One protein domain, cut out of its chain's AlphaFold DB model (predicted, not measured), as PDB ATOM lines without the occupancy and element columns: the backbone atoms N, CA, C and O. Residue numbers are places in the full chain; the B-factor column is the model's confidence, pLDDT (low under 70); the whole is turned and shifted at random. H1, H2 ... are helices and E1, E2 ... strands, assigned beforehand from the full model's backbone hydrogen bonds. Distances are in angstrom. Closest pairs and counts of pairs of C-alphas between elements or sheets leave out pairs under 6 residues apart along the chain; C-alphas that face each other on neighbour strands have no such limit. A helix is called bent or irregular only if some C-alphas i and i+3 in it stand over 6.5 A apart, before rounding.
ATOM      1  N   VAL A  32      35.660  44.868  48.677       82.56
ATOM      2  CA  VAL A  32      34.859  43.749  48.172       82.56
ATOM      3  C   VAL A  32      35.775  42.641  47.694       82.56
ATOM      4  O   VAL A  32      36.799  42.878  47.074       82.56
ATOM      5  N   PHE A  33      35.414  41.413  47.994       83.38
ATOM      6  CA  PHE A  33      36.095  40.216  47.561       83.38
ATOM      7  C   PHE A  33      35.125  39.424  46.697       83.38
ATOM      8  O   PHE A  33      33.931  39.372  46.988       83.38
ATOM      9  N   ALA A  34      35.624  38.850  45.612       85.44
ATOM     10  CA  ALA A  34      34.832  38.067  44.683       85.44
ATOM     11  C   ALA A  34      35.624  36.839  44.238       85.44
ATOM     12  O   ALA A  34      36.683  36.971  43.634       85.44
ATOM     13  N   SER A  35      35.113  35.645  44.508       84.31
ATOM     14  CA  SER A  35      35.670  34.379  44.041       84.31
ATOM     15  C   SER A  35      34.820  33.824  42.911       84.31
ATOM     16  O   SER A  35      33.605  33.720  43.050       84.31
ATOM     17  N   ARG A  36      35.448  33.432  41.805       86.75
ATOM     18  CA  ARG A  36      34.829  32.551  40.813       86.75
ATOM     19  C   ARG A  36      35.056  31.107  41.234       86.75
ATOM     20  O   ARG A  36      36.207  30.713  41.386       86.75
ATOM     21  N   ASN A  37      34.000  30.317  41.355       86.50
ATOM     22  CA  ASN A  37      34.092  28.926  41.773       86.50
ATOM     23  C   ASN A  37      33.848  28.007  40.581       86.50
ATOM     24  O   ASN A  37      32.722  27.871  40.105       86.50
ATOM     25  N   LEU A  38      34.920  27.399  40.075       83.62
ATOM     26  CA  LEU A  38      34.900  26.605  38.854       83.62
ATOM     27  C   LEU A  38      34.826  25.114  39.185       83.62
ATOM     28  O   LEU A  38      35.830  24.495  39.537       83.62
ATOM     29  N   GLY A  39      33.630  24.541  39.068       81.12
ATOM     30  CA  GLY A  39      33.392  23.109  39.219       81.12
ATOM     31  C   GLY A  39      33.461  22.338  37.902       81.12
ATOM     32  O   GLY A  39      33.721  22.888  36.829       81.12
ATOM     33  N   TRP A  40      33.164  21.040  37.965       75.44
ATOM     34  CA  TRP A  40      33.000  20.211  36.772       75.44
ATOM     35  C   TRP A  40      31.715  20.632  36.035       75.44
ATOM     36  O   TRP A  40      30.604  20.387  36.501       75.44
ATOM     37  N   LEU A  41      31.875  21.348  34.916       82.81
ATOM     38  CA  LEU A  41      30.827  21.896  34.030       82.81
ATOM     39  C   LEU A  41      29.937  23.021  34.581       82.81
ATOM     40  O   LEU A  41      29.189  23.625  33.813       82.81
ATOM     41  N   LYS A  42      29.987  23.319  35.879       87.62
ATOM     42  CA  LYS A  42      29.220  24.413  36.485       87.62
ATOM     43  C   LYS A  42      30.125  25.396  37.196       87.62
ATOM     44  O   LYS A  42      31.137  25.007  37.769       87.62
ATOM     45  N   GLU A  43      29.733  26.654  37.170       89.25
ATOM     46  CA  GLU A  43      30.409  27.726  37.878       89.25
ATOM     47  C   GLU A  43      29.420  28.631  38.605       89.25
ATOM     48  O   GLU A  43      28.258  28.749  38.212       89.25
ATOM     49  N   ASP A  44      29.890  29.275  39.662       93.00
ATOM     50  CA  ASP A  44      29.198  30.363  40.342       93.00
ATOM     51  C   ASP A  44      30.210  31.407  40.839       93.00
ATOM     52  O   ASP A  44      31.428  31.240  40.713       93.00
ATOM     53  N   PHE A  45      29.705  32.526  41.350       92.75
ATOM     54  CA  PHE A  45      30.515  33.591  41.919       92.75
ATOM     55  C   PHE A  45      30.103  33.832  43.358       92.75
ATOM     56  O   PHE A  45      28.930  34.081  43.635       92.75
ATOM     57  N   SER A  46      31.075  33.821  44.260       93.12
ATOM     58  CA  SER A  46      30.891  34.234  45.646       93.12
ATOM     59  C   SER A  46      31.405  35.649  45.846       93.12
ATOM     60  O   SER A  46      32.526  35.937  45.437       93.12
ATOM     61  N   LEU A  47      30.627  36.525  46.480       92.81
ATOM     62  CA  LEU A  47      31.019  37.908  46.757       92.81
ATOM     63  C   LEU A  47      30.779  38.264  48.226       92.81
ATOM     64  O   LEU A  47      29.779  37.848  48.813       92.81
ATOM     65  N   TRP A  48      31.695  39.035  48.816       92.25
ATOM     66  CA  TRP A  48      31.591  39.491  50.203       92.25
ATOM     67  C   TRP A  48      32.381  40.781  50.464       92.25
ATOM     68  O   TRP A  48      33.433  40.988  49.859       92.25
ATOM     69  N   PRO A  49      31.929  41.673  51.362       89.62
ATOM     70  CA  PRO A  49      32.716  42.795  51.827       89.62
ATOM     71  C   PRO A  49      33.610  42.396  53.008       89.62
ATOM     72  O   PRO A  49      33.285  41.508  53.795       89.62
ATOM     73  N   THR A  50      34.708  43.120  53.194       81.81
ATOM     74  CA  THR A  50      35.520  43.054  54.410       81.81
ATOM     75  C   THR A  50      35.960  44.462  54.851       81.81
ATOM     76  O   THR A  50      36.385  45.268  54.013       81.81
ATOM     77  N   PRO A  51      35.875  44.789  56.152       81.69
ATOM     78  CA  PRO A  51      35.178  44.011  57.177       81.69
ATOM     79  C   PRO A  51      33.650  44.053  56.983       81.69
ATOM     80  O   PRO A  51      33.106  45.025  56.451       81.69
ATOM     81  N   VAL A  52      32.952  43.018  57.461       85.00
ATOM     82  CA  VAL A  52      31.499  43.079  57.680       85.00
ATOM     83  C   VAL A  52      31.235  44.012  58.868       85.00
ATOM     84  O   VAL A  52      31.929  43.973  59.883       85.00
ATOM     85  N   VAL A  53      30.264  44.905  58.712       85.25
ATOM     86  CA  VAL A  53      29.880  45.953  59.652       85.25
ATOM     87  C   VAL A  53      28.647  45.458  60.392       85.25
ATOM     88  O   VAL A  53      27.591  45.276  59.792       85.25
ATOM     89  N   ALA A  54      28.781  45.249  61.699       82.81
ATOM     90  CA  ALA A  54      27.675  44.802  62.535       82.81
ATOM     91  C   ALA A  54      26.479  45.770  62.442       82.81
ATOM     92  O   ALA A  54      26.649  46.991  62.517       82.81
ATOM     93  N   GLY A  55      25.276  45.217  62.272       84.88
ATOM     94  CA  GLY A  55      24.035  45.985  62.128       84.88
ATOM     95  C   GLY A  55      23.863  46.697  60.779       84.88
ATOM     96  O   GLY A  55      22.942  47.501  60.639       84.88
ATOM     97  N   ALA A  56      24.733  46.444  59.796       90.12
ATOM     98  CA  ALA A  56      24.555  46.938  58.435       90.12
ATOM     99  C   ALA A  56      23.684  45.989  57.599       90.12
ATOM    100  O   ALA A  56      23.745  44.772  57.749       90.12
ATOM    101  N   THR A  57      22.926  46.547  56.657       93.56
ATOM    102  CA  THR A  57      22.236  45.784  55.609       93.56
ATOM    103  C   THR A  57      23.034  45.838  54.314       93.56
ATOM    104  O   THR A  57      23.538  46.902  53.943       93.56
ATOM    105  N   TYR A  58      23.087  44.724  53.593       94.88
ATOM    106  CA  TYR A  58      23.860  44.562  52.362       94.88
ATOM    107  C   TYR A  58      22.920  44.219  51.221       94.88
ATOM    108  O   TYR A  58      22.253  43.203  51.309       94.88
ATOM    109  N   SER A  59      22.864  45.028  50.166       97.12
ATOM    110  CA  SER A  59      22.063  44.733  48.974       97.12
ATOM    111  C   SER A  59      22.970  44.603  47.760       97.12
ATOM    112  O   SER A  59      23.684  45.546  47.407       97.12
ATOM    113  N   TRP A  60      22.934  43.429  47.140       96.88
ATOM    114  CA  TRP A  60      23.715  43.097  45.961       96.88
ATOM    115  C   TRP A  60      22.859  43.120  44.705       96.88
ATOM    116  O   TRP A  60      21.736  42.614  44.685       96.88
ATOM    117  N   LYS A  61      23.447  43.630  43.627       96.88
ATOM    118  CA  LYS A  61      23.014  43.389  42.251       96.88
ATOM    119  C   LYS A  61      24.202  42.824  41.497       96.88
ATOM    120  O   LYS A  61      25.263  43.440  41.507       96.88
ATOM    121  N   VAL A  62      24.036  41.676  40.859       95.81
ATOM    122  CA  VAL A  62      25.112  40.956  40.178       95.81
ATOM    123  C   VAL A  62      24.666  40.612  38.765       95.81
ATOM    124  O   VAL A  62      23.605  40.028  38.565       95.81
ATOM    125  N   TRP A  63      25.494  40.965  37.791       93.62
ATOM    126  CA  TRP A  63      25.361  40.568  36.398       93.62
ATOM    127  C   TRP A  63      26.505  39.625  36.065       93.62
ATOM    128  O   TRP A  63      27.666  40.023  36.149       93.62
ATOM    129  N   TYR A  64      26.200  38.384  35.711       92.69
ATOM    130  CA  TYR A  64      27.224  37.363  35.515       92.69
ATOM    131  C   TYR A  64      26.863  36.413  34.377       92.69
ATOM    132  O   TYR A  64      25.693  36.167  34.102       92.69
ATOM    133  N   GLY A  65      27.857  35.892  33.673       89.06
ATOM    134  CA  GLY A  65      27.614  35.066  32.490       89.06
ATOM    135  C   GLY A  65      28.829  35.001  31.589       89.06
ATOM    136  O   GLY A  65      29.925  35.384  31.994       89.06
ATOM    137  N   PHE A  66      28.634  34.567  30.347       83.75
ATOM    138  CA  PHE A  66      29.685  34.650  29.337       83.75
ATOM    139  C   PHE A  66      29.682  36.018  28.666       83.75
ATOM    140  O   PHE A  66      28.616  36.527  28.311       83.75
ATOM    141  N   SER A  67      30.868  36.578  28.427       71.25
ATOM    142  CA  SER A  67      31.052  37.953  27.932       71.25
ATOM    143  C   SER A  67      30.443  38.219  26.551       71.25
ATOM    144  O   SER A  67      30.264  39.372  26.175       71.25
ATOM    145  N   SER A  68      30.118  37.169  25.794       66.88
ATOM    146  CA  SER A  68      29.485  37.230  24.472       66.88
ATOM    147  C   SER A  68      27.976  36.924  24.477       66.88
ATOM    148  O   SER A  68      27.381  36.839  23.404       66.88
ATOM    149  N   SER A  69      27.345  36.733  25.644       64.19
ATOM    150  CA  SER A  69      25.972  36.203  25.771       64.19
ATOM    151  C   SER A  69      25.086  36.984  26.756       64.19
ATOM    152  O   SER A  69      25.541  37.919  27.412       64.19
ATOM    153  N   ASN A  70      23.810  36.580  26.864       65.56
ATOM    154  CA  ASN A  70      22.858  37.088  27.855       65.56
ATOM    155  C   ASN A  70      23.433  36.957  29.271       65.56
ATOM    156  O   ASN A  70      23.606  35.851  29.782       65.56
ATOM    157  N   LEU A  71      23.704  38.093  29.909       83.56
ATOM    158  CA  LEU A  71      24.126  38.132  31.303       83.56
ATOM    159  C   LEU A  71      22.949  37.733  32.197       83.56
ATOM    160  O   LEU A  71      21.860  38.302  32.093       83.56
ATOM    161  N   ASN A  72      23.180  36.787  33.100       92.56
ATOM    162  CA  ASN A  72      22.260  36.514  34.194       92.56
ATOM    163  C   ASN A  72      22.238  37.717  35.134       92.56
ATOM    164  O   ASN A  72      23.262  38.371  35.332       92.56
ATOM    165  N   TYR A  73      21.082  37.978  35.734       95.00
ATOM    166  CA  TYR A  73      20.910  38.996  36.761       95.00
ATOM    167  C   TYR A  73      20.476  38.331  38.064       95.00
ATOM    168  O   TYR A  73      19.542  37.530  38.074       95.00
ATOM    169  N   TYR A  74      21.157  38.663  39.153       96.38
ATOM    170  CA  TYR A  74      20.896  38.121  40.478       96.38
ATOM    171  C   TYR A  74      20.959  39.233  41.525       96.38
ATOM    172  O   TYR A  74      21.808  40.122  41.453       96.38
ATOM    173  N   THR A  75      20.053  39.183  42.496       96.94
ATOM    174  CA  THR A  75      20.007  40.119  43.621       96.94
ATOM    175  C   THR A  75      19.858  39.355  44.913       96.94
ATOM    176  O   THR A  75      19.091  38.398  44.961       96.94
ATOM    177  N   GLU A  76      20.533  39.814  45.958       95.94
ATOM    178  CA  GLU A  76      20.493  39.159  47.262       95.94
ATOM    179  C   GLU A  76      20.757  40.166  48.378       95.94
ATOM    180  O   GLU A  76      21.456  41.166  48.165       95.94
ATOM    181  N   THR A  77      20.198  39.904  49.562       95.06
ATOM    182  CA  THR A  77      20.399  40.752  50.744       95.06
ATOM    183  C   THR A  77      21.151  39.998  51.832       95.06
ATOM    184  O   THR A  77      20.554  39.457  52.757       95.06
ATOM    185  N   ALA A  78      22.478  39.955  51.719       93.50
ATOM    186  CA  ALA A  78      23.350  39.314  52.697       93.50
ATOM    187  C   ALA A  78      24.787  39.863  52.612       93.50
ATOM    188  O   ALA A  78      25.214  40.305  51.540       93.50
ATOM    189  N   PRO A  79      25.566  39.831  53.707       91.56
ATOM    190  CA  PRO A  79      26.990  40.169  53.663       91.56
ATOM    191  C   PRO A  79      27.803  39.166  52.832       91.56
ATOM    192  O   PRO A  79      28.824  39.538  52.270       91.56
ATOM    193  N   TYR A  80      27.350  37.922  52.693       93.75
ATOM    194  CA  TYR A  80      27.996  36.900  51.870       93.75
ATOM    195  C   TYR A  80      26.979  36.368  50.869       93.75
ATOM    196  O   TYR A  80      25.910  35.915  51.278       93.75
ATOM    197  N   ILE A  81      27.294  36.413  49.576       94.81
ATOM    198  CA  ILE A  81      26.400  35.916  48.525       94.81
ATOM    199  C   ILE A  81      27.127  34.926  47.622       94.81
ATOM    200  O   ILE A  81      28.330  35.054  47.404       94.81
ATOM    201  N   THR A  82      26.384  33.975  47.063       94.25
ATOM    202  CA  THR A  82      26.849  33.108  45.977       94.25
ATOM    203  C   THR A  82      25.782  33.099  44.894       94.25
ATOM    204  O   THR A  82      24.616  32.839  45.180       94.25
ATOM    205  N   THR A  83      26.159  33.404  43.655       95.62
ATOM    206  CA  THR A  83      25.215  33.398  42.533       95.62
ATOM    207  C   THR A  83      24.688  31.984  42.268       95.62
ATOM    208  O   THR A  83      25.383  31.002  42.533       95.62
ATOM    209  N   PRO A  84      23.504  31.833  41.655       95.31
ATOM    210  CA  PRO A  84      23.086  30.546  41.117       95.31
ATOM    211  C   PRO A  84      24.126  29.966  40.152       95.31
ATOM    212  O   PRO A  84      24.688  30.691  39.324       95.31
ATOM    213  N   LYS A  85      24.340  28.647  40.236       91.56
ATOM    214  CA  LYS A  85      25.245  27.922  39.339       91.56
ATOM    215  C   LYS A  85      24.795  28.064  37.888       91.56
ATOM    216  O   LYS A  85      23.638  27.793  37.569       91.56
ATOM    217  N   MET A  86      25.728  28.400  37.010       90.81
ATOM    218  CA  MET A  86      25.547  28.384  35.562       90.81
ATOM    219  C   MET A  86      26.453  27.337  34.925       90.81
ATOM    220  O   MET A  86      27.454  26.929  35.510       90.81
ATOM    221  N   TRP A  87      26.084  26.866  33.738       86.06
ATOM    222  CA  TRP A  87      26.967  26.004  32.957       86.06
ATOM    223  C   TRP A  87      28.179  26.799  32.484       86.06
ATOM    224  O   TRP A  87      28.024  27.966  32.138       86.06
ATOM    225  N   HIS A  88      29.344  26.158  32.418       79.88
ATOM    226  CA  HIS A  88      30.517  26.660  31.703       79.88
ATOM    227  C   HIS A  88      30.935  25.659  30.620       79.88
ATOM    228  O   HIS A  88      30.711  24.455  30.752       79.88
ATOM    229  N   PHE A  89      31.518  26.157  29.529       73.12
ATOM    230  CA  PHE A  89      31.916  25.340  28.376       73.12
ATOM    231  C   PHE A  89      33.413  25.481  28.081       73.12
ATOM    232  O   PHE A  89      33.813  25.875  26.986       73.12
ATOM    233  N   GLY A  90      34.261  25.178  29.065       70.06
ATOM    234  CA  GLY A  90      35.710  25.238  28.873       70.06
ATOM    235  C   GLY A  90      36.231  26.679  28.879       70.06
ATOM    236  O   GLY A  90      35.905  27.450  29.774       70.06
ATOM    237  N   ILE A  91      37.052  27.048  27.891       68.69
ATOM    238  CA  ILE A  91      37.836  28.301  27.834       68.69
ATOM    239  C   ILE A  91      36.996  29.496  27.318       68.69
ATOM    240  O   ILE A  91      37.450  30.289  26.499       68.69
ATOM    241  N   LEU A  92      35.737  29.633  27.746       73.69
ATOM    242  CA  LEU A  92      34.920  30.798  27.372       73.69
ATOM    243  C   LEU A  92      35.210  31.997  28.284       73.69
ATOM    244  O   LEU A  92      35.458  31.803  29.477       73.69
ATOM    245  N   PRO A  93      35.172  33.238  27.776       77.31
ATOM    246  CA  PRO A  93      35.288  34.408  28.628       77.31
ATOM    247  C   PRO A  93      34.048  34.555  29.512       77.31
ATOM    248  O   PRO A  93      32.919  34.416  29.037       77.31
ATOM    249  N   TYR A  94      34.267  34.853  30.787       83.00
ATOM    250  CA  TYR A  94      33.226  35.193  31.743       83.00
ATOM    251  C   TYR A  94      33.215  36.689  32.027       83.00
ATOM    252  O   TYR A  94      34.240  37.375  31.993       83.00
ATOM    253  N   TYR A  95      32.033  37.161  32.384       85.62
ATOM    254  CA  TYR A  95      31.760  38.507  32.829       85.62
ATOM    255  C   TYR A  95      31.151  38.453  34.225       85.62
ATOM    256  O   TYR A  95      30.283  37.626  34.499       85.62
ATOM    257  N   LEU A  96      31.599  39.353  35.092       88.19
ATOM    258  CA  LEU A  96      31.038  39.607  36.406       88.19
ATOM    259  C   LEU A  96      31.001  41.118  36.612       88.19
ATOM    260  O   LEU A  96      32.044  41.756  36.690       88.19
ATOM    261  N   LYS A  97      29.816  41.691  36.758       89.31
ATOM    262  CA  LYS A  97      29.607  43.058  37.231       89.31
ATOM    263  C   LYS A  97      28.759  43.007  38.480       89.31
ATOM    264  O   LYS A  97      27.856  42.184  38.577       89.31
ATOM    265  N   TRP A  98      29.018  43.897  39.421       92.31
ATOM    266  CA  TRP A  98      28.236  43.955  40.641       92.31
ATOM    267  C   TRP A  98      28.122  45.379  41.184       92.31
ATOM    268  O   TRP A  98      28.938  46.256  40.896       92.31
ATOM    269  N   GLU A  99      27.076  45.583  41.971       92.62
ATOM    270  CA  GLU A  99      26.807  46.771  42.771       92.62
ATOM    271  C   GLU A  99      26.448  46.295  44.181       92.62
ATOM    272  O   GLU A  99      25.552  45.466  44.347       92.62
ATOM    273  N   LEU A 100      27.160  46.800  45.187       93.25
ATOM    274  CA  LEU A 100      26.910  46.533  46.597       93.25
ATOM    275  C   LEU A 100      26.506  47.830  47.281       93.25
ATOM    276  O   LEU A 100      27.318  48.747  47.391       93.25
ATOM    277  N   THR A 101      25.290  47.889  47.806       94.00
ATOM    278  CA  THR A 101      24.870  48.970  48.701       94.00
ATOM    279  C   THR A 101      24.911  48.481  50.141       94.00
ATOM    280  O   THR A 101      24.202  47.548  50.508       94.00
ATOM    281  N   ILE A 102      25.746  49.123  50.954       91.50
ATOM    282  CA  ILE A 102      25.846  48.885  52.394       91.50
ATOM    283  C   ILE A 102      25.113  50.029  53.081       91.50
ATOM    284  O   ILE A 102      25.496  51.187  52.901       91.50
ATOM    285  N   SER A 103      24.091  49.723  53.873       91.56
ATOM    286  CA  SER A 103      23.330  50.720  54.630       91.56
ATOM    287  C   SER A 103      23.470  50.472  56.122       91.56
ATOM    288  O   SER A 103      23.371  49.348  56.598       91.56
ATOM    289  N   THR A 104      23.708  51.544  56.863       87.75
ATOM    290  CA  THR A 104      23.795  51.569  58.324       87.75
ATOM    291  C   THR A 104      22.840  52.635  58.853       87.75
ATOM    292  O   THR A 104      22.372  53.485  58.092       87.75
ATOM    293  N   SER A 105      22.621  52.676  60.167       85.06
ATOM    294  CA  SER A 105      21.911  53.790  60.817       85.06
ATOM    295  C   SER A 105      22.561  55.161  60.570       85.06
ATOM    296  O   SER A 105      21.896  56.188  60.673       85.06
ATOM    297  N   CYS A 106      23.845  55.188  60.203       79.75
ATOM    298  CA  CYS A 106      24.618  56.400  59.934       79.75
ATOM    299  C   CYS A 106      24.612  56.829  58.453       79.75
ATOM    300  O   CYS A 106      25.234  57.841  58.122       79.75
ATOM    301  N   GLY A 107      23.966  56.066  57.563       83.19
ATOM    302  CA  GLY A 107      23.915  56.318  56.120       83.19
ATOM    303  C   GLY A 107      24.279  55.096  55.275       83.19
ATOM    304  O   GLY A 107      24.565  54.018  55.804       83.19
ATOM    305  N   SER A 108      24.278  55.272  53.954       87.19
ATOM    306  CA  SER A 108      24.571  54.219  52.979       87.19
ATOM    307  C   SER A 108      25.750  54.565  52.068       87.19
ATOM    308  O   SER A 108      26.053  55.733  51.821       87.19
ATOM    309  N   LYS A 109      26.416  53.533  51.548       84.94
ATOM    310  CA  LYS A 109      27.464  53.646  50.529       84.94
ATOM    311  C   LYS A 109      27.269  52.562  49.480       84.94
ATOM    312  O   LYS A 109      27.090  51.399  49.831       84.94
ATOM    313  N   THR A 110      27.379  52.950  48.217       86.94
ATOM    314  CA  THR A 110      27.381  52.018  47.090       86.94
ATOM    315  C   THR A 110      28.804  51.824  46.579       86.94
ATOM    316  O   THR A 110      29.557  52.785  46.421       86.94
ATOM    317  N   LEU A 111      29.171  50.566  46.368       84.94
ATOM    318  CA  LEU A 111      30.415  50.112  45.764       84.94
ATOM    319  C   LEU A 111      30.073  49.388  44.465       84.94
ATOM    320  O   LEU A 111      29.036  48.730  44.380       84.94
ATOM    321  N   THR A 112      30.944  49.486  43.473       85.00
ATOM    322  CA  THR A 112      30.777  48.821  42.182       85.00
ATOM    323  C   THR A 112      32.044  48.086  41.794       85.00
ATOM    324  O   THR A 112      33.141  48.437  42.228       85.00
ATOM    325  N   GLY A 113      31.890  47.069  40.954       80.25
ATOM    326  CA  GLY A 113      33.021  46.414  40.321       80.25
ATOM    327  C   GLY A 113      32.625  45.692  39.045       80.25
ATOM    328  O   GLY A 113      31.457  45.391  38.789       80.25
ATOM    329  N   THR A 114      33.621  45.447  38.204       81.25
ATOM    330  CA  THR A 114      33.494  44.663  36.979       81.25
ATOM    331  C   THR A 114      34.753  43.834  36.766       81.25
ATOM    332  O   THR A 114      35.857  44.266  37.090       81.25
ATOM    333  N   LYS A 115      34.572  42.631  36.226       79.44
ATOM    334  CA  LYS A 115      35.616  41.729  35.763       79.44
ATOM    335  C   LYS A 115      35.157  41.053  34.478       79.44
ATOM    336  O   LYS A 115      34.033  40.569  34.386       79.44
ATOM    337  N   ASN A 116      36.050  41.003  33.500       76.88
ATOM    338  CA  ASN A 116      35.887  40.250  32.264       76.88
ATOM    339  C   ASN A 116      37.185  39.464  32.032       76.88
ATOM    340  O   ASN A 116      38.248  40.083  31.967       76.88
ATOM    341  N   ASN A 117      37.131  38.130  31.988       71.25
ATOM    342  CA  ASN A 117      38.336  37.300  31.872       71.25
ATOM    343  C   ASN A 117      38.069  35.965  31.156       71.25
ATOM    344  O   ASN A 117      36.937  35.498  31.119       71.25
ATOM    345  N   MET A 118      39.108  35.331  30.610       67.44
ATOM    346  CA  MET A 118      39.037  33.989  30.013       67.44
ATOM    347  C   MET A 118      38.950  32.902  31.092       67.44
ATOM    348  O   MET A 118      39.527  33.035  32.169       67.44
ATOM    349  N   SER A 119      38.243  31.806  30.810       61.66
ATOM    350  CA  SER A 119      38.241  30.618  31.675       61.66
ATOM    351  C   SER A 119      39.515  29.800  31.534       61.66
ATOM    352  O   SER A 119      40.093  29.772  30.455       61.66
ATOM    353  N   TYR A 120      39.928  29.105  32.602       55.19
ATOM    354  CA  TYR A 120      41.102  28.209  32.673       55.19
ATOM    355  C   TYR A 120      42.472  28.825  32.426       55.19
ATOM    356  O   TYR A 120      43.467  28.296  32.919       55.19
ATOM    357  N   MET A 121      42.533  29.973  31.769       51.22
ATOM    358  CA  MET A 121      43.618  30.897  31.998       51.22
ATOM    359  C   MET A 121      43.536  31.250  33.477       51.22
ATOM    360  O   MET A 121      42.495  31.709  33.952       51.22
ATOM    361  N   ALA A 122      44.622  31.040  34.221       41.62
ATOM    362  CA  ALA A 122      44.809  31.866  35.397       41.62
ATOM    363  C   ALA A 122      44.620  33.335  34.979       41.62
ATOM    364  O   ALA A 122      44.635  33.658  33.783       41.62
ATOM    365  N   PRO A 123      44.479  34.281  35.903       41.41
ATOM    366  CA  PRO A 123      44.878  35.634  35.564       41.41
ATOM    367  C   PRO A 123      46.353  35.600  35.097       41.41
ATOM    368  O   PRO A 123      47.248  35.801  35.907       41.41
ATOM    369  N   LEU A 124      46.606  35.351  33.800       34.66
ATOM    370  CA  LEU A 124      47.862  35.591  33.092       34.66
ATOM    371  C   LEU A 124      48.023  37.089  33.140       34.66
ATOM    372  O   LEU A 124      47.623  37.733  32.176       34.66
ATOM    373  N   ILE A 125      48.429  37.623  34.299       37.34
ATOM    374  CA  ILE A 125      48.527  39.052  34.593       37.34
ATOM    375  C   ILE A 125      47.518  39.777  33.706       37.34
ATOM    376  O   ILE A 125      47.918  40.430  32.736       37.34
ATOM    377  N   ALA A 126      46.216  39.462  33.884       32.78
ATOM    378  CA  ALA A 126      45.167  40.059  33.061       32.78
ATOM    379  C   ALA A 126      45.518  41.534  33.048       32.78
ATOM    380  O   ALA A 126      45.796  42.028  34.146       32.78
ATOM    381  N   LYS A 127      45.716  42.109  31.843       33.34
ATOM    382  CA  LYS A 127      46.394  43.400  31.611       33.34
ATOM    383  C   LYS A 127      46.334  44.239  32.884       33.34
ATOM    384  O   LYS A 127      45.222  44.404  33.355       33.34
ATOM    385  N   PRO A 128      47.421  44.777  33.459       37.50
ATOM    386  CA  PRO A 128      47.357  45.538  34.721       37.50
ATOM    387  C   PRO A 128      46.241  46.608  34.776       37.50
ATOM    388  O   PRO A 128      45.841  47.046  35.842       37.50
ATOM    389  N   GLU A 129      45.754  46.999  33.600       35.03
ATOM    390  CA  GLU A 129      44.547  47.760  33.284       35.03
ATOM    391  C   GLU A 129      43.213  47.112  33.741       35.03
ATOM    392  O   GLU A 129      42.360  47.818  34.249       35.03
ATOM    393  N   THR A 130      43.009  45.800  33.566       36.62
ATOM    394  CA  THR A 130      41.783  45.027  33.842       36.62
ATOM    395  C   THR A 130      41.820  44.220  35.143       36.62
ATOM    396  O   THR A 130      40.761  43.893  35.687       36.62
ATOM    397  N   PHE A 131      43.003  43.915  35.693       38.38
ATOM    398  CA  PHE A 131      43.121  43.513  37.096       38.38
ATOM    399  C   PHE A 131      43.252  44.779  37.942       38.38
ATOM    400  O   PHE A 131      44.342  45.316  38.100       38.38
ATOM    401  N   MET A 132      42.120  45.221  38.497       44.22
ATOM    402  CA  MET A 132      41.953  46.515  39.170       44.22
ATOM    403  C   MET A 132      41.854  47.710  38.208       44.22
ATOM    404  O   MET A 132      42.596  48.684  38.347       44.22
ATOM    405  N   GLU A 133      40.863  47.700  37.304       33.31
ATOM    406  CA  GLU A 133      40.309  48.989  36.859       33.31
ATOM    407  C   GLU A 133      39.943  49.819  38.102       33.31
ATOM    408  O   GLU A 133      39.597  49.268  39.146       33.31
ATOM    409  N   THR A 134      40.073  51.139  37.976       36.31
ATOM    410  CA  THR A 134      40.177  52.222  38.979       36.31
ATOM    411  C   THR A 134      39.236  52.254  40.202       36.31
ATOM    412  O   THR A 134      39.349  53.174  41.014       36.31
ATOM    413  N   ASP A 135      38.396  51.248  40.426       41.22
ATOM    414  CA  ASP A 135      37.653  51.013  41.667       41.22
ATOM    415  C   ASP A 135      38.511  50.195  42.656       41.22
ATOM    416  O   ASP A 135      38.332  48.994  42.873       41.22
ATOM    417  N   SER A 136      39.474  50.886  43.275       49.16
ATOM    418  CA  SER A 136      40.576  50.383  44.125       49.16
ATOM    419  C   SER A 136      40.217  49.571  45.391       49.16
ATOM    420  O   SER A 136      41.088  49.337  46.229       49.16
ATOM    421  N   SER A 137      38.972  49.113  45.546       59.56
ATOM    422  CA  SER A 137      38.487  48.405  46.742       59.56
ATOM    423  C   SER A 137      38.190  46.915  46.534       59.56
ATOM    424  O   SER A 137      37.752  46.267  47.479       59.56
ATOM    425  N   THR A 138      38.427  46.348  45.344       65.94
ATOM    426  CA  THR A 138      37.973  44.979  45.020       65.94
ATOM    427  C   THR A 138      39.104  43.968  44.813       65.94
ATOM    428  O   THR A 138      40.060  44.242  44.090       65.94
ATOM    429  N   TYR A 139      38.962  42.772  45.385       66.62
ATOM    430  CA  TYR A 139      39.862  41.626  45.274       66.62
ATOM    431  C   TYR A 139      39.155  40.477  44.550       66.62
ATOM    432  O   TYR A 139      38.071  40.068  44.952       66.62
ATOM    433  N   TYR A 140      39.768  39.936  43.497       70.19
ATOM    434  CA  TYR A 140      39.198  38.820  42.744       70.19
ATOM    435  C   TYR A 140      40.029  37.549  42.904       70.19
ATOM    436  O   TYR A 140      41.235  37.568  42.662       70.19
ATOM    437  N   PHE A 141      39.362  36.446  43.219       73.19
ATOM    438  CA  PHE A 141      39.926  35.112  43.363       73.19
ATOM    439  C   PHE A 141      39.287  34.128  42.383       73.19
ATOM    440  O   PHE A 141      38.217  34.382  41.826       73.19
ATOM    441  N   GLU A 142      39.946  32.994  42.186       73.44
ATOM    442  CA  GLU A 142      39.381  31.841  41.494       73.44
ATOM    443  C   GLU A 142      39.587  30.615  42.375       73.44
ATOM    444  O   GLU A 142      40.658  30.449  42.950       73.44
ATOM    445  N   THR A 143      38.578  29.762  42.492       76.19
ATOM    446  CA  THR A 143      38.694  28.436  43.092       76.19
ATOM    447  C   THR A 143      38.460  27.388  42.014       76.19
ATOM    448  O   THR A 143      37.633  27.572  41.114       76.19
ATOM    449  N   ARG A 144      39.223  26.296  42.064       77.12
ATOM    450  CA  ARG A 144      39.095  25.186  41.114       77.12
ATOM    451  C   ARG A 144      38.743  23.921  41.871       77.12
ATOM    452  O   ARG A 144      39.430  23.562  42.821       77.12
ATOM    453  N   PHE A 145      37.702  23.243  41.403       77.31
ATOM    454  CA  PHE A 145      37.276  21.964  41.943       77.31
ATOM    455  C   PHE A 145      37.414  20.888  40.873       77.31
ATOM    456  O   PHE A 145      36.880  21.020  39.767       77.31
ATOM    457  N   THR A 146      38.055  19.780  41.222       76.75
ATOM    458  CA  THR A 146      37.703  18.490  40.627       76.75
ATOM    459  C   THR A 146      36.318  18.046  41.120       76.75
ATOM    460  O   THR A 146      35.736  18.630  42.038       76.75
ATOM    461  N   GLU A 147      35.756  16.993  40.525       73.25
ATOM    462  CA  GLU A 147      34.507  16.408  41.030       73.25
ATOM    463  C   GLU A 147      34.649  15.944  42.493       73.25
ATOM    464  O   GLU A 147      33.773  16.215  43.319       73.25
ATOM    465  N   ALA A 148      35.788  15.333  42.836       77.19
ATOM    466  CA  ALA A 148      36.101  14.914  44.200       77.19
ATOM    467  C   ALA A 148      36.226  16.114  45.156       77.19
ATOM    468  O   ALA A 148      35.680  16.076  46.261       77.19
ATOM    469  N   ASP A 149      36.860  17.204  44.712       81.25
ATOM    470  CA  ASP A 149      36.999  18.428  45.509       81.25
ATOM    471  C   ASP A 149      35.649  19.067  45.811       81.25
ATOM    472  O   ASP A 149      35.426  19.531  46.924       81.25
ATOM    473  N   SER A 150      34.718  19.063  44.851       79.50
ATOM    474  CA  SER A 150      33.376  19.601  45.089       79.50
ATOM    475  C   SER A 150      32.637  18.808  46.169       79.50
ATOM    476  O   SER A 150      31.905  19.402  46.962       79.50
ATOM    477  N   ALA A 151      32.804  17.483  46.212       82.75
ATOM    478  CA  ALA A 151      32.202  16.651  47.248       82.75
ATOM    479  C   ALA A 151      32.856  16.890  48.620       82.75
ATOM    480  O   ALA A 151      32.144  17.008  49.624       82.75
ATOM    481  N   GLU A 152      34.187  17.006  48.665       86.94
ATOM    482  CA  GLU A 152      34.923  17.263  49.907       86.94
ATOM    483  C   GLU A 152      34.674  18.678  50.446       86.94
ATOM    484  O   GLU A 152      34.521  18.851  51.656       86.94
ATOM    485  N   TYR A 153      34.520  19.674  49.573       87.88
ATOM    486  CA  TYR A 153      34.113  21.030  49.941       87.88
ATOM    487  C   TYR A 153      32.745  21.028  50.627       87.88
ATOM    488  O   TYR A 153      32.608  21.514  51.747       87.88
ATOM    489  N   GLU A 154      31.731  20.408  50.016       88.81
ATOM    490  CA  GLU A 154      30.387  20.337  50.605       88.81
ATOM    491  C   GLU A 154      30.373  19.549  51.925       88.81
ATOM    492  O   GLU A 154      29.612  19.855  52.848       88.81
ATOM    493  N   LYS A 155      31.222  18.522  52.047       88.94
ATOM    494  CA  LYS A 155      31.432  17.793  53.304       88.94
ATOM    495  C   LYS A 155      32.088  18.676  54.368       88.94
ATOM    496  O   LYS A 155      31.615  18.692  55.502       88.94
ATOM    497  N   THR A 156      33.106  19.447  54.001       89.06
ATOM    498  CA  THR A 156      33.790  20.400  54.885       89.06
ATOM    499  C   THR A 156      32.829  21.476  55.378       89.06
ATOM    500  O   THR A 156      32.723  21.685  56.584       89.06
ATOM    501  N   VAL A 157      32.042  22.075  54.479       89.19
ATOM    502  CA  VAL A 157      30.999  23.055  54.819       89.19
ATOM    503  C   VAL A 157      30.002  22.466  55.816       89.19
ATOM    504  O   VAL A 157      29.748  23.074  56.855       89.19
ATOM    505  N   ARG A 158      29.469  21.263  55.557       90.69
ATOM    506  CA  ARG A 158      28.540  20.589  56.481       90.69
ATOM    507  C   ARG A 158      29.158  20.337  57.852       90.69
ATOM    508  O   ARG A 158      28.519  20.620  58.862       90.69
ATOM    509  N   ASN A 159      30.396  19.849  57.890       89.69
ATOM    510  CA  ASN A 159      31.107  19.605  59.141       89.69
ATOM    511  C   ASN A 159      31.328  20.905  59.917       89.69
ATOM    512  O   ASN A 159      31.076  20.943  61.117       89.69
ATOM    513  N   MET A 160      31.752  21.979  59.251       89.94
ATOM    514  CA  MET A 160      31.954  23.278  59.888       89.94
ATOM    515  C   MET A 160      30.643  23.850  60.437       89.94
ATOM    516  O   MET A 160      30.640  24.313  61.575       89.94
ATOM    517  N   ILE A 161      29.537  23.763  59.685       91.31
ATOM    518  CA  ILE A 161      28.200  24.187  60.142       91.31
ATOM    519  C   ILE A 161      27.763  23.386  61.374       91.31
ATOM    520  O   ILE A 161      27.289  23.980  62.336       91.31
ATOM    521  N   ALA A 162      27.965  22.064  61.388       88.88
ATOM    522  CA  ALA A 162      27.567  21.205  62.509       88.88
ATOM    523  C   ALA A 162      28.258  21.557  63.842       88.88
ATOM    524  O   ALA A 162      27.758  21.195  64.904       88.88
ATOM    525  N   HIS A 163      29.388  22.272  63.794       88.88
ATOM    526  CA  HIS A 163      30.113  22.755  64.970       88.88
ATOM    527  C   HIS A 163      29.832  24.235  65.295       88.88
ATOM    528  O   HIS A 163      30.455  24.788  66.204       88.88
ATOM    529  N   LYS A 164      28.930  24.908  64.566       89.50
ATOM    530  CA  LYS A 164      28.488  26.270  64.896       89.50
ATOM    531  C   LYS A 164      27.293  26.216  65.843       89.50
ATOM    532  O   LYS A 164      26.356  25.450  65.646       89.50
ATOM    533  N   PHE A 165      27.330  27.065  66.861       88.62
ATOM    534  CA  PHE A 165      26.189  27.301  67.733       88.62
ATOM    535  C   PHE A 165      25.244  28.313  67.081       88.62
ATOM    536  O   PHE A 165      25.703  29.315  66.532       88.62
ATOM    537  N   VAL A 166      23.943  28.043  67.145       88.25
ATOM    538  CA  VAL A 166      22.887  28.953  66.694       88.25
ATOM    539  C   VAL A 166      22.143  29.413  67.941       88.25
ATOM    540  O   VAL A 166      21.538  28.591  68.624       88.25
ATOM    541  N   GLU A 167      22.248  30.703  68.264       84.62
ATOM    542  CA  GLU A 167      21.613  31.290  69.454       84.62
ATOM    543  C   GLU A 167      20.086  31.302  69.333       84.62
ATOM    544  O   GLU A 167      19.394  30.935  70.282       84.62
ATOM    545  N   ASP A 168      19.580  31.670  68.155       90.12
ATOM    546  CA  ASP A 168      18.158  31.684  67.821       90.12
ATOM    547  C   ASP A 168      17.930  30.938  66.491       90.12
ATOM    548  O   ASP A 168      18.378  31.411  65.442       90.12
ATOM    549  N   PRO A 169      17.278  29.759  66.501       89.31
ATOM    550  CA  PRO A 169      17.011  28.994  65.286       89.31
ATOM    551  C   PRO A 169      15.996  29.665  64.348       89.31
ATOM    552  O   PRO A 169      15.912  29.269  63.187       89.31
ATOM    553  N   GLU A 170      15.245  30.662  64.823       92.19
ATOM    554  CA  GLU A 170      14.288  31.420  64.010       92.19
ATOM    555  C   GLU A 170      14.946  32.629  63.315       92.19
ATOM    556  O   GLU A 170      14.390  33.174  62.354       92.19
ATOM    557  N   ASP A 171      16.154  33.032  63.733       89.88
ATOM    558  CA  ASP A 171      16.928  34.090  63.074       89.88
ATOM    559  C   ASP A 171      17.601  33.562  61.796       89.88
ATOM    560  O   ASP A 171      18.804  33.282  61.714       89.88
ATOM    561  N   MET A 172      16.792  33.453  60.745       86.50
ATOM    562  CA  MET A 172      17.244  33.025  59.423       86.50
ATOM    563  C   MET A 172      18.326  33.942  58.836       86.50
ATOM    564  O   MET A 172      19.117  33.490  58.007       86.50
ATOM    565  N   THR A 173      18.400  35.214  59.245       81.75
ATOM    566  CA  THR A 173      19.443  36.138  58.780       81.75
ATOM    567  C   THR A 173      20.795  35.757  59.372       81.75
ATOM    568  O   THR A 173      21.750  35.573  58.612       81.75
ATOM    569  N   ALA A 174      20.868  35.558  60.690       83.06
ATOM    570  CA  ALA A 174      22.089  35.120  61.363       83.06
ATOM    571  C   ALA A 174      22.547  33.735  60.877       83.06
ATOM    572  O   ALA A 174      23.739  33.516  60.642       83.06
ATOM    573  N   ILE A 175      21.604  32.812  60.654       86.00
ATOM    574  CA  ILE A 175      21.899  31.480  60.109       86.00
ATOM    575  C   ILE A 175      22.489  31.586  58.698       86.00
ATOM    576  O   ILE A 175      23.527  30.981  58.421       86.00
ATOM    577  N   ASN A 176      21.874  32.370  57.808       85.31
ATOM    578  CA  ASN A 176      22.363  32.540  56.439       85.31
ATOM    579  C   ASN A 176      23.739  33.224  56.398       85.31
ATOM    580  O   ASN A 176      24.599  32.816  55.615       85.31
ATOM    581  N   GLU A 177      23.984  34.212  57.264       86.00
ATOM    582  CA  GLU A 177      25.302  34.838  57.409       86.00
ATOM    583  C   GLU A 177      26.357  33.827  57.878       86.00
ATOM    584  O   GLU A 177      27.437  33.740  57.285       86.00
ATOM    585  N   MET A 178      26.034  33.015  58.889       90.94
ATOM    586  CA  MET A 178      26.916  31.962  59.392       90.94
ATOM    587  C   MET A 178      27.255  30.939  58.301       90.94
ATOM    588  O   MET A 178      28.433  30.631  58.102       90.94
ATOM    589  N   ILE A 179      26.257  30.465  57.548       90.00
ATOM    590  CA  ILE A 179      26.456  29.520  56.439       90.00
ATOM    591  C   ILE A 179      27.316  30.149  55.339       90.00
ATOM    592  O   ILE A 179      28.255  29.514  54.856       90.00
ATOM    593  N   GLY A 180      27.022  31.392  54.947       84.56
ATOM    594  CA  GLY A 180      27.775  32.118  53.927       84.56
ATOM    595  C   GLY A 180      29.244  32.288  54.313       84.56
ATOM    596  O   GLY A 180      30.133  31.982  53.517       84.56
ATOM    597  N   LYS A 181      29.507  32.671  55.564       86.12
ATOM    598  CA  LYS A 181      30.863  32.778  56.107       86.12
ATOM    599  C   LYS A 181      31.590  31.433  56.112       86.12
ATOM    600  O   LYS A 181      32.721  31.366  55.642       86.12
ATOM    601  N   VAL A 182      30.942  30.364  56.585       88.62
ATOM    602  CA  VAL A 182      31.527  29.011  56.586       88.62
ATOM    603  C   VAL A 182      31.872  28.557  55.170       88.62
ATOM    604  O   VAL A 182      32.944  28.001  54.953       88.62
ATOM    605  N   ARG A 183      30.998  28.822  54.193       88.56
ATOM    606  CA  ARG A 183      31.287  28.539  52.783       88.56
ATOM    607  C   ARG A 183      32.529  29.283  52.309       88.56
ATOM    608  O   ARG A 183      33.391  28.656  51.713       88.56
ATOM    609  N   MET A 184      32.661  30.574  52.620       82.44
ATOM    610  CA  MET A 184      33.844  31.351  52.227       82.44
ATOM    611  C   MET A 184      35.127  30.832  52.881       82.44
ATOM    612  O   MET A 184      36.146  30.721  52.208       82.44
ATOM    613  N   GLU A 185      35.079  30.473  54.164       82.56
ATOM    614  CA  GLU A 185      36.212  29.858  54.866       82.56
ATOM    615  C   GLU A 185      36.588  28.507  54.234       82.56
ATOM    616  O   GLU A 185      37.760  28.235  53.993       82.56
ATOM    617  N   ALA A 186      35.602  27.681  53.879       85.50
ATOM    618  CA  ALA A 186      35.831  26.382  53.248       85.50
ATOM    619  C   ALA A 186      36.353  26.473  51.801       85.50
ATOM    620  O   ALA A 186      36.862  25.480  51.286       85.50
ATOM    621  N   LEU A 187      36.243  27.631  51.136       81.56
ATOM    622  CA  LEU A 187      36.806  27.855  49.799       81.56
ATOM    623  C   LEU A 187      38.330  28.024  49.815       81.56
ATOM    624  O   LEU A 187      38.970  27.801  48.788       81.56
ATOM    625  N   GLU A 188      38.917  28.411  50.951       77.56
ATOM    626  CA  GLU A 188      40.338  28.754  51.063       77.56
ATOM    627  C   GLU A 188      41.304  27.697  50.493       77.56
ATOM    628  O   GLU A 188      42.192  28.084  49.728       77.56
ATOM    629  N   PRO A 189      41.152  26.390  50.784       76.56
ATOM    630  CA  PRO A 189      42.054  25.362  50.261       76.56
ATOM    631  C   PRO A 189      42.006  25.220  48.735       76.56
ATOM    632  O   PRO A 189      42.968  24.754  48.132       76.56
ATOM    633  N   TYR A 190      40.894  25.622  48.118       77.50
ATOM    634  CA  TYR A 190      40.638  25.473  46.685       77.50
ATOM    635  C   TYR A 190      40.992  26.720  45.887       77.50
ATOM    636  O   TYR A 190      40.846  26.720  44.661       77.50
ATOM    637  N   LEU A 191      41.419  27.794  46.560       69.69
ATOM    638  CA  LEU A 191      41.832  29.013  45.890       69.69
ATOM    639  C   LEU A 191      43.016  28.707  44.971       69.69
ATOM    640  O   LEU A 191      44.126  28.374  45.395       69.69
ATOM    641  N   PHE A 192      42.749  28.843  43.684       63.62
ATOM    642  CA  PHE A 192      43.711  28.669  42.631       63.62
ATOM    643  C   PHE A 192      44.497  29.964  42.457       63.62
ATOM    644  O   PHE A 192      43.966  31.019  42.108       63.62
TER     645      PHE A 192
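AT A GLANCE: This is residues 32 to 192 of the 292 residues of the protein "Por_Secre_tail domain-containing protein" of Taibaiella sp. KBW10 (UniProt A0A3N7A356). Two twisted sheets, E4 E3 E5 E6 and E2 E1 E7, form a sandwich with their strands crossed; H2 covers the other face of the smaller sheet, and H1, the first half of a helical hairpin with H2, packs on H2 on the side away from the sandwich. The 161 printed residues hold seven strands, then two helices. The larger sheet is antiparallel, the smaller mixed. This mixed helix-and-strand domain is compact, with a radius of gyration of the C-alphas of 16.1 A and spans of 45 by 41 by 26 A.

HOW THE PARTS SIT: Start at E1, residues 32 to 38, between its hairpin partner E2, residues 42 to 50, and parallel E7, residues 138 to 144; N 35 and O 46 are 2.8 A apart, N 36 and O 141 2.9 A. Next, E3, residues 57 to 66, and E4, residues 72 to 76, form a hairpin, with N 62 and O 74 within hydrogen-bond range at 2.8 A. E5, residues 93 to 104, is the antiparallel neighbour of E3, with N 61 and O 99 within hydrogen-bond range at 2.9 A, and forms a hairpin with E6, residues 107 to 118, with N 100 and O 111 within range at 2.8 A. The sheets' facing parts are 9.9 A centre to centre, strands at 39 degrees. H2, residues 172 to 190, is on E2 E1 E7, making two layers, at a height of 9.8 A. H1, residues 147 to 162, touches H2, Val 157 and Arg 183 having the closest C-alphas, 5.9 A, opposite ways at a steep tilt of 42 degrees. Every O i to N i+4 pair is within hydrogen-bond range in H1, 12 of 15 in H2, which is only just irregular: C-alphas 186 and 189 are 7.0 A apart.

IN THESE COORDINATES: Find C-alpha 32 at (34.859, 43.749, 48.172). E6 runs 37.5 A from C-alpha 107 at (23.915, 56.318, 56.120). H2 runs 27.7 A to C-alpha 190 at (40.638, 25.473, 46.685).

THE WHOLE: The farthest C-alphas, Lys 127 and Asp 168, are 47.4 A apart. The printed part has no cut. Links E4 to E5 and E6 to E7 are long. Confidence is under 70 at residues 68 to 70, 91, 118 to 139 and 191 to 192.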